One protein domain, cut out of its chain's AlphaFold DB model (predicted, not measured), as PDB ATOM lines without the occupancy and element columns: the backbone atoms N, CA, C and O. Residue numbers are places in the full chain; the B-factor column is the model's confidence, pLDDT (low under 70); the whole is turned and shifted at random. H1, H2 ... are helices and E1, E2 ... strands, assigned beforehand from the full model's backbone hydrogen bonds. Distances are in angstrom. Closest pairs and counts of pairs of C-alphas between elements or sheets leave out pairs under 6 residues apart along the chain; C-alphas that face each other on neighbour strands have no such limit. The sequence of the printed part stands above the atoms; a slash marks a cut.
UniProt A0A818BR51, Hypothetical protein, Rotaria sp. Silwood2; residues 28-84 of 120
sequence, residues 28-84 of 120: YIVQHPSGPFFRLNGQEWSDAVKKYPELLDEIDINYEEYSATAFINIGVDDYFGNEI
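This is residues 28 to 84 of the 120 residues of the protein "Hypothetical protein" of Rotaria sp. Silwood2 (UniProt A0A818BR51). This model has little regular structure: a loose chain of loops in which H1 and H2 make a corner, after which the chain folds back so that residues 62 to 63 run antiparallel beside residues 70 to 71 of E1. The 57 printed residues hold H1, H2 and E1 in that order, mostly helix, with 17 residues in named elements. The whole is loose, radius of gyration of the C-alphas 13.1 A, spanning 35 by 28 by 17 A.

Pass residues 28 to 41 to reach H1, residues 42 to 51, where every O i to N i+4 pair is within hydrogen-bond range. H2, residues 53 to 56, is too short for such a pair. They only just touch, only at the corner, with 3 pairs of C-alphas within 8 A; the closest, Val 49 and Leu 55, are 6.0 A apart. E1, residues 70 to 72, pairs with no named strand and is apart from both.

Find C-alpha 42 at (-8.848, -11.414, 15.770); H1 runs 14.4 A from there. H2 spans 5.9 A. E1 spans 7.1 A, ending at C-alpha 72, (6.111, -8.883, -3.293).

The C-alphas farthest apart, Pro 33 and Gly 75, are 35.9 A apart. The printed part has no cut; H2 to E1 is a long link. Look for pLDDT under 70 at residues 28 to 37, 58 to 61 and 71 to 81.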
ATOM      1  N   TYR A  28      -0.996   0.927   2.654       48.84
ATOM      2  CA  TYR A  28      -1.958   1.996   2.859       48.84
ATOM      3  C   TYR A  28      -1.749   2.546   4.264       48.84
ATOM      4  O   TYR A  28      -2.001   1.858   5.256       48.84
ATOM      5  N   ILE A  29      -1.275   3.788   4.362       45.19
ATOM      6  CA  ILE A  29      -1.382   4.521   5.626       45.19
ATOM      7  C   ILE A  29      -2.833   4.937   5.724       45.19
ATOM      8  O   ILE A  29      -3.267   5.834   5.007       45.19
ATOM      9  N   VAL A  30      -3.567   4.300   6.626       48.75
ATOM     10  CA  VAL A  30      -4.737   4.939   7.209       48.75
ATOM     11  C   VAL A  30      -4.232   5.648   8.451       48.75
ATOM     12  O   VAL A  30      -3.963   5.014   9.470       48.75
ATOM     13  N   GLN A  31      -4.009   6.956   8.344       43.25
ATOM     14  CA  GLN A  31      -3.474   7.740   9.449       43.25
ATOM     15  C   GLN A  31      -4.534   7.829  10.557       43.25
ATOM     16  O   GLN A  31      -5.418   8.679  10.518       43.25
ATOM     17  N   HIS A  32      -4.446   6.944  11.551       50.66
ATOM     18  CA  HIS A  32      -5.330   6.913  12.715       50.66
ATOM     19  C   HIS A  32      -4.513   7.076  14.009       50.66
ATOM     20  O   HIS A  32      -3.389   6.575  14.077       50.66
ATOM     21  N   PRO A  33      -5.047   7.712  15.074       48.78
ATOM     22  CA  PRO A  33      -4.364   7.811  16.369       48.78
ATOM     23  C   PRO A  33      -3.886   6.473  16.961       48.78
ATOM     24  O   PRO A  33      -2.965   6.464  17.772       48.78
ATOM     25  N   SER A  34      -4.488   5.354  16.545       49.38
ATOM     26  CA  SER A  34      -4.141   4.000  17.002       49.38
ATOM     27  C   SER A  34      -2.875   3.417  16.359       49.38
ATOM     28  O   SER A  34      -2.365   2.418  16.856       49.38
ATOM     29  N   GLY A  35      -2.365   3.993  15.264       57.00
ATOM     30  CA  GLY A  35      -1.136   3.522  14.629       57.00
ATOM     31  C   GLY A  35      -1.019   3.861  13.135       57.00
ATOM     32  O   GLY A  35      -2.014   4.189  12.492       57.00
ATOM     33  N   PRO A  36       0.202   3.782  12.573       56.59
ATOM     34  CA  PRO A  36       0.470   4.094  11.165       56.59
ATOM     35  C   PRO A  36       0.033   3.013  10.158       56.59
ATOM     36  O   PRO A  36       0.022   3.295   8.960       56.59
ATOM     37  N   PHE A  37      -0.329   1.806  10.614       65.75
ATOM     38  CA  PHE A  37      -0.689   0.666   9.760       65.75
ATOM     39  C   PHE A  37      -2.077   0.136  10.095       65.75
ATOM     40  O   PHE A  37      -2.445  -0.006  11.263       65.75
ATOM     41  N   PHE A  38      -2.852  -0.163   9.056       75.38
ATOM     42  CA  PHE A  38      -4.176  -0.743   9.210       75.38
ATOM     43  C   PHE A  38      -4.076  -2.249   9.475       75.38
ATOM     44  O   PHE A  38      -3.577  -2.992   8.637       75.38
ATOM     45  N   ARG A  39      -4.605  -2.707  10.613       81.44
ATOM     46  CA  ARG A  39      -4.752  -4.134  10.927       81.44
ATOM     47  C   ARG A  39      -6.008  -4.373  11.755       81.44
ATOM     48  O   ARG A  39      -6.297  -3.600  12.676       81.44
ATOM     49  N   LEU A  40      -6.749  -5.431  11.448       86.25
ATOM     50  CA  LEU A  40      -7.860  -5.905  12.271       86.25
ATOM     51  C   LEU A  40      -7.342  -6.730  13.459       86.25
ATOM     52  O   LEU A  40      -6.315  -7.398  13.369       86.25
ATOM     53  N   ASN A  41      -8.055  -6.698  14.583       89.69
ATOM     54  CA  ASN A  41      -7.853  -7.691  15.642       89.69
ATOM     55  C   ASN A  41      -8.561  -9.018  15.295       89.69
ATOM     56  O   ASN A  41      -9.358  -9.077  14.361       89.69
ATOM     57  N   GLY A  42      -8.307 -10.079  16.067       90.00
ATOM     58  CA  GLY A  42      -8.848 -11.414  15.770       90.00
ATOM     59  C   GLY A  42     -10.380 -11.485  15.693       90.00
ATOM     60  O   GLY A  42     -10.916 -12.204  14.853       90.00
ATOM     61  N   GLN A  43     -11.099 -10.703  16.508       92.38
ATOM     62  CA  GLN A  43     -12.564 -10.657  16.443       92.38
ATOM     63  C   GLN A  43     -13.043  -9.907  15.196       92.38
ATOM     64  O   GLN A  43     -13.919 -10.393  14.489       92.38
ATOM     65  N   GLU A  44     -12.453  -8.743  14.913       93.12
ATOM     66  CA  GLU A  44     -12.758  -7.958  13.711       93.12
ATOM     67  C   GLU A  44     -12.493  -8.773  12.437       93.12
ATOM     68  O   GLU A  44     -13.288  -8.730  11.500       93.12
ATOM     69  N   TRP A  45     -11.411  -9.557  12.420       92.50
ATOM     70  CA  TRP A  45     -11.088 -10.467  11.326       92.50
ATOM     71  C   TRP A  45     -12.106 -11.601  11.183       92.50
ATOM     72  O   TRP A  45     -12.572 -11.870  10.078       92.50
ATOM     73  N   SER A  46     -12.492 -12.241  12.290       93.06
ATOM     74  CA  SER A  46     -13.507 -13.301  12.275       93.06
ATOM     75  C   SER A  46     -14.837 -12.800  11.700       93.06
ATOM     76  O   SER A  46     -15.438 -13.463  10.851       93.06
ATOM     77  N   ASP A  47     -15.256 -11.595  12.092       93.44
ATOM     78  CA  ASP A  47     -16.460 -10.954  11.563       93.44
ATOM     79  C   ASP A  47     -16.311 -10.612  10.067       93.44
ATOM     80  O   ASP A  47     -17.264 -10.771   9.297       93.44
ATOM     81  N   ALA A  48     -15.115 -10.181   9.646       91.88
ATOM     82  CA  ALA A  48     -14.806  -9.860   8.257       91.88
ATOM     83  C   ALA A  48     -14.894 -11.083   7.347       91.88
ATOM     84  O   ALA A  48     -15.636 -11.055   6.366       91.88
ATOM     85  N   VAL A  49     -14.216 -12.173   7.704       92.69
ATOM     86  CA  VAL A  49     -14.204 -13.428   6.939       92.69
ATOM     87  C   VAL A  49     -15.584 -14.077   6.892       92.69
ATOM     88  O   VAL A  49     -15.977 -14.639   5.875       92.69
ATOM     89  N   LYS A  50     -16.379 -13.956   7.962       94.12
ATOM     90  CA  LYS A  50     -17.761 -14.453   7.964       94.12
ATOM     91  C   LYS A  50     -18.639 -13.748   6.925       94.12
ATOM     92  O   LYS A  50     -19.571 -14.357   6.404       94.12
ATOM     93  N   LYS A  51     -18.384 -12.462   6.657       94.50
ATOM     94  CA  LYS A  51     -19.130 -11.669   5.668       94.50
ATOM     95  C   LYS A  51     -18.527 -11.740   4.266       94.50
ATOM     96  O   LYS A  51     -19.281 -11.666   3.301       94.50
ATOM     97  N   TYR A  52     -17.206 -11.852   4.179       91.94
ATOM     98  CA  TYR A  52     -16.421 -11.883   2.951       91.94
ATOM     99  C   TYR A  52     -15.501 -13.114   2.971       91.94
ATOM    100  O   TYR A  52     -14.320 -12.985   3.311       91.94
ATOM    101  N   PRO A  53     -16.028 -14.321   2.683       90.38
ATOM    102  CA  PRO A  53     -15.239 -15.551   2.698       90.38
ATOM    103  C   PRO A  53     -14.052 -15.518   1.734       90.38
ATOM    104  O   PRO A  53     -13.023 -16.111   2.037       90.38
ATOM    105  N   GLU A  54     -14.155 -14.755   0.640       87.56
ATOM    106  CA  GLU A  54     -13.093 -14.576  -0.357       87.56
ATOM    107  C   GLU A  54     -11.821 -13.924   0.216       87.56
ATOM    108  O   GLU A  54     -10.759 -13.955  -0.392       87.56
ATOM    109  N   LEU A  55     -11.887 -13.338   1.420       86.25
ATOM    110  CA  LEU A  55     -10.700 -12.827   2.114       86.25
ATOM    111  C   LEU A  55      -9.699 -13.930   2.487       86.25
ATOM    112  O   LEU A  55      -8.541 -13.595   2.773       86.25
ATOM    113  N   LEU A  56     -10.159 -15.187   2.525       84.75
ATOM    114  CA  LEU A  56      -9.358 -16.391   2.750       84.75
ATOM    115  C   LEU A  56      -8.797 -16.997   1.462       84.75
ATOM    116  O   LEU A  56      -7.997 -17.924   1.565       84.75
ATOM    117  N   ASP A  57      -9.226 -16.527   0.290       82.19
ATOM    118  CA  ASP A  57      -8.768 -17.102  -0.969       82.19
ATOM    119  C   ASP A  57      -7.256 -16.895  -1.101       82.19
ATOM    120  O   ASP A  57      -6.727 -15.802  -0.865       82.19
ATOM    121  N   GLU A  58      -6.550 -17.966  -1.469       64.38
ATOM    122  CA  GLU A  58      -5.142 -17.889  -1.838       64.38
ATOM    123  C   GLU A  58      -5.046 -17.188  -3.196       64.38
ATOM    124  O   GLU A  58      -5.289 -17.774  -4.249       64.38
ATOM    125  N   ILE A  59      -4.740 -15.897  -3.152       67.75
ATOM    126  CA  ILE A  59      -4.363 -15.087  -4.310       67.75
ATOM    127  C   ILE A  59      -2.838 -15.040  -4.416       67.75
ATOM    128  O   ILE A  59      -2.153 -15.129  -3.396       67.75
ATOM    129  N   ASP A  60      -2.308 -14.849  -5.630       63.84
ATOM    130  CA  ASP A  60      -0.863 -14.771  -5.958       63.84
ATOM    131  C   ASP A  60      -0.146 -13.541  -5.344       63.84
ATOM    132  O   ASP A  60       0.852 -13.029  -5.849       63.84
ATOM    133  N   ILE A  61      -0.682 -13.009  -4.250       69.62
ATOM    134  CA  ILE A  61      -0.246 -11.804  -3.570       69.62
ATOM    135  C   ILE A  61      -0.083 -12.144  -2.093       69.62
ATOM    136  O   ILE A  61      -1.036 -12.531  -1.416       69.62
ATOM    137  N   ASN A  62       1.116 -11.919  -1.562       73.19
ATOM    138  CA  ASN A  62       1.388 -12.165  -0.153       73.19
ATOM    139  C   ASN A  62       0.796 -11.037   0.703       73.19
ATOM    140  O   ASN A  62       1.404  -9.975   0.864       73.19
ATOM    141  N   TYR A  63      -0.403 -11.253   1.246       75.62
ATOM    142  CA  TYR A  63      -1.011 -10.342   2.214       75.62
ATOM    143  C   TYR A  63      -0.460 -10.563   3.618       75.62
ATOM    144  O   TYR A  63      -0.283 -11.690   4.076       75.62
ATOM    145  N   GLU A  64      -0.255  -9.466   4.336       77.56
ATOM    146  CA  GLU A  64      -0.041  -9.518   5.771       77.56
ATOM    147  C   GLU A  64      -1.339  -9.926   6.486       77.56
ATOM    148  O   GLU A  64      -2.450  -9.507   6.140       77.56
ATOM    149  N   GLU A  65      -1.196 -10.758   7.515       80.38
ATOM    150  CA  GLU A  65      -2.320 -11.303   8.263       80.38
ATOM    151  C   GLU A  65      -3.176 -10.190   8.901       80.38
ATOM    152  O   GLU A  65      -2.675  -9.300   9.597       80.38
ATOM    153  N   TYR A  66      -4.495 -10.270   8.703       85.75
ATOM    154  CA  TYR A  66      -5.493  -9.298   9.184       85.75
ATOM    155  C   TYR A  66      -5.362  -7.891   8.587       85.75
ATOM    156  O   TYR A  66      -5.898  -6.928   9.143       85.75
ATOM    157  N   SER A  67      -4.664  -7.761   7.460       81.88
ATOM    158  CA  SER A  67      -4.409  -6.490   6.796       81.88
ATOM    159  C   SER A  67      -4.820  -6.515   5.318       81.88
ATOM    160  O   SER A  67      -5.100  -7.560   4.720       81.88
ATOM    161  N   ALA A  68      -4.881  -5.318   4.737       77.56
ATOM    162  CA  ALA A  68      -4.890  -5.104   3.291       77.56
ATOM    163  C   ALA A  68      -3.478  -4.826   2.739       77.56
ATOM    164  O   ALA A  68      -3.306  -4.669   1.534       77.56
ATOM    165  N   THR A  69      -2.471  -4.756   3.612       75.38
ATOM    166  CA  THR A  69      -1.064  -4.651   3.237       75.38
ATOM    167  C   THR A  69      -0.635  -5.922   2.532       75.38
ATOM    168  O   THR A  69      -0.842  -7.023   3.040       75.38
ATOM    169  N   ALA A  70      -0.010  -5.753   1.376       72.94
ATOM    170  CA  ALA A  70       0.568  -6.842   0.614       72.94
ATOM    171  C   ALA A  70       2.001  -6.509   0.204       72.94
ATOM    172  O   ALA A  70       2.366  -5.343   0.003       72.94
ATOM    173  N   PHE A  71       2.812  -7.552   0.075       66.75
ATOM    174  CA  PHE A  71       4.217  -7.463  -0.290       66.75
ATOM    175  C   PHE A  71       4.556  -8.425  -1.430       66.75
ATOM    176  O   PHE A  71       3.973  -9.499  -1.558       66.75
ATOM    177  N   ILE A  72       5.528  -8.031  -2.251       63.25
ATOM    178  CA  ILE A  72       6.111  -8.883  -3.293       63.25
ATOM    179  C   ILE A  72       7.613  -9.031  -3.088       63.25
ATOM    180  O   ILE A  72       8.320  -8.071  -2.759       63.25
ATOM    181  N   ASN A  73       8.120 -10.229  -3.333       59.12
ATOM    182  CA  ASN A  73       9.531 -10.562  -3.325       59.12
ATOM    183  C   ASN A  73      10.118 -10.305  -4.714       59.12
ATOM    184  O   ASN A  73       9.972 -11.099  -5.639       59.12
ATOM    185  N   ILE A  74      10.819  -9.181  -4.868       55.16
ATOM    186  CA  ILE A  74      11.394  -8.784  -6.163       55.16
ATOM    187  C   ILE A  74      12.349  -9.872  -6.681       55.16
ATOM    188  O   ILE A  74      13.346 -10.185  -6.025       55.16
ATOM    189  N   GLY A  75      12.079 -10.370  -7.890       53.50
ATOM    190  CA  GLY A  75      12.860 -11.418  -8.559       53.50
ATOM    191  C   GLY A  75      12.340 -12.841  -8.329       53.50
ATOM    192  O   GLY A  75      12.924 -13.771  -8.879       53.50
ATOM    193  N   VAL A  76      11.273 -12.989  -7.540       61.03
ATOM    194  CA  VAL A  76      10.501 -14.228  -7.366       61.03
ATOM    195  C   VAL A  76       9.062 -13.987  -7.811       61.03
ATOM    196  O   VAL A  76       8.556 -14.734  -8.640       61.03
ATOM    197  N   ASP A  77       8.466 -12.900  -7.322       61.16
ATOM    198  CA  ASP A  77       7.082 -12.526  -7.588       61.16
ATOM    199  C   ASP A  77       7.001 -11.487  -8.717       61.16
ATOM    200  O   ASP A  77       7.919 -10.671  -8.912       61.16
ATOM    201  N   ASP A  78       5.878 -11.491  -9.436       62.66
ATOM    202  CA  ASP A  78       5.563 -10.466 -10.425       62.66
ATOM    203  C   ASP A  78       5.366  -9.092  -9.763       62.66
ATOM    204  O   ASP A  78       5.002  -8.956  -8.593       62.66
ATOM    205  N   TYR A  79       5.642  -8.030 -10.525       63.53
ATOM    206  CA  TYR A  79       5.409  -6.665 -10.051       63.53
ATOM    207  C   TYR A  79       3.914  -6.402  -9.844       63.53
ATOM    208  O   TYR A  79       3.075  -6.917 -10.580       63.53
ATOM    209  N   PHE A  80       3.586  -5.506  -8.905       65.62
ATOM    210  CA  PHE A  80       2.218  -5.025  -8.725       65.62
ATOM    211  C   PHE A  80       1.697  -4.347  -9.999       65.62
ATOM    212  O   PHE A  80       2.052  -3.208 -10.311       65.62
ATOM    213  N   GLY A  81       0.851  -5.064 -10.738       67.06
ATOM    214  CA  GLY A  81       0.032  -4.509 -11.807       67.06
ATOM    215  C   GLY A  81      -1.155  -3.718 -11.255       67.06
ATOM    216  O   GLY A  81      -1.471  -3.792 -10.068       67.06
ATOM    217  N   ASN A  82      -1.837  -2.979 -12.131       70.88
ATOM    218  CA  ASN A  82      -2.995  -2.166 -11.746       70.88
ATOM    219  C   ASN A  82      -4.111  -3.010 -11.108       70.88
ATOM    220  O   ASN A  82      -4.694  -2.573 -10.125       70.88
ATOM    221  N   GLU A  83      -4.362  -4.218 -11.620       74.44
ATOM    222  CA  GLU A  83      -5.380  -5.127 -11.069       74.44
ATOM    223  C   GLU A  83      -5.078  -5.499  -9.615       74.44
ATOM    224  O   GLU A  83      -5.933  -5.360  -8.750       74.44
ATOM    225  N   ILE A  84      -3.820  -5.828  -9.307       73.81
ATOM    226  CA  ILE A  84      -3.410  -6.153  -7.936       73.81
ATOM    227  C   ILE A  84      -3.603  -4.951  -6.999       73.81
ATOM    228  O   ILE A  84      -4.011  -5.102  -5.847       73.81
TER     229      ILE A  84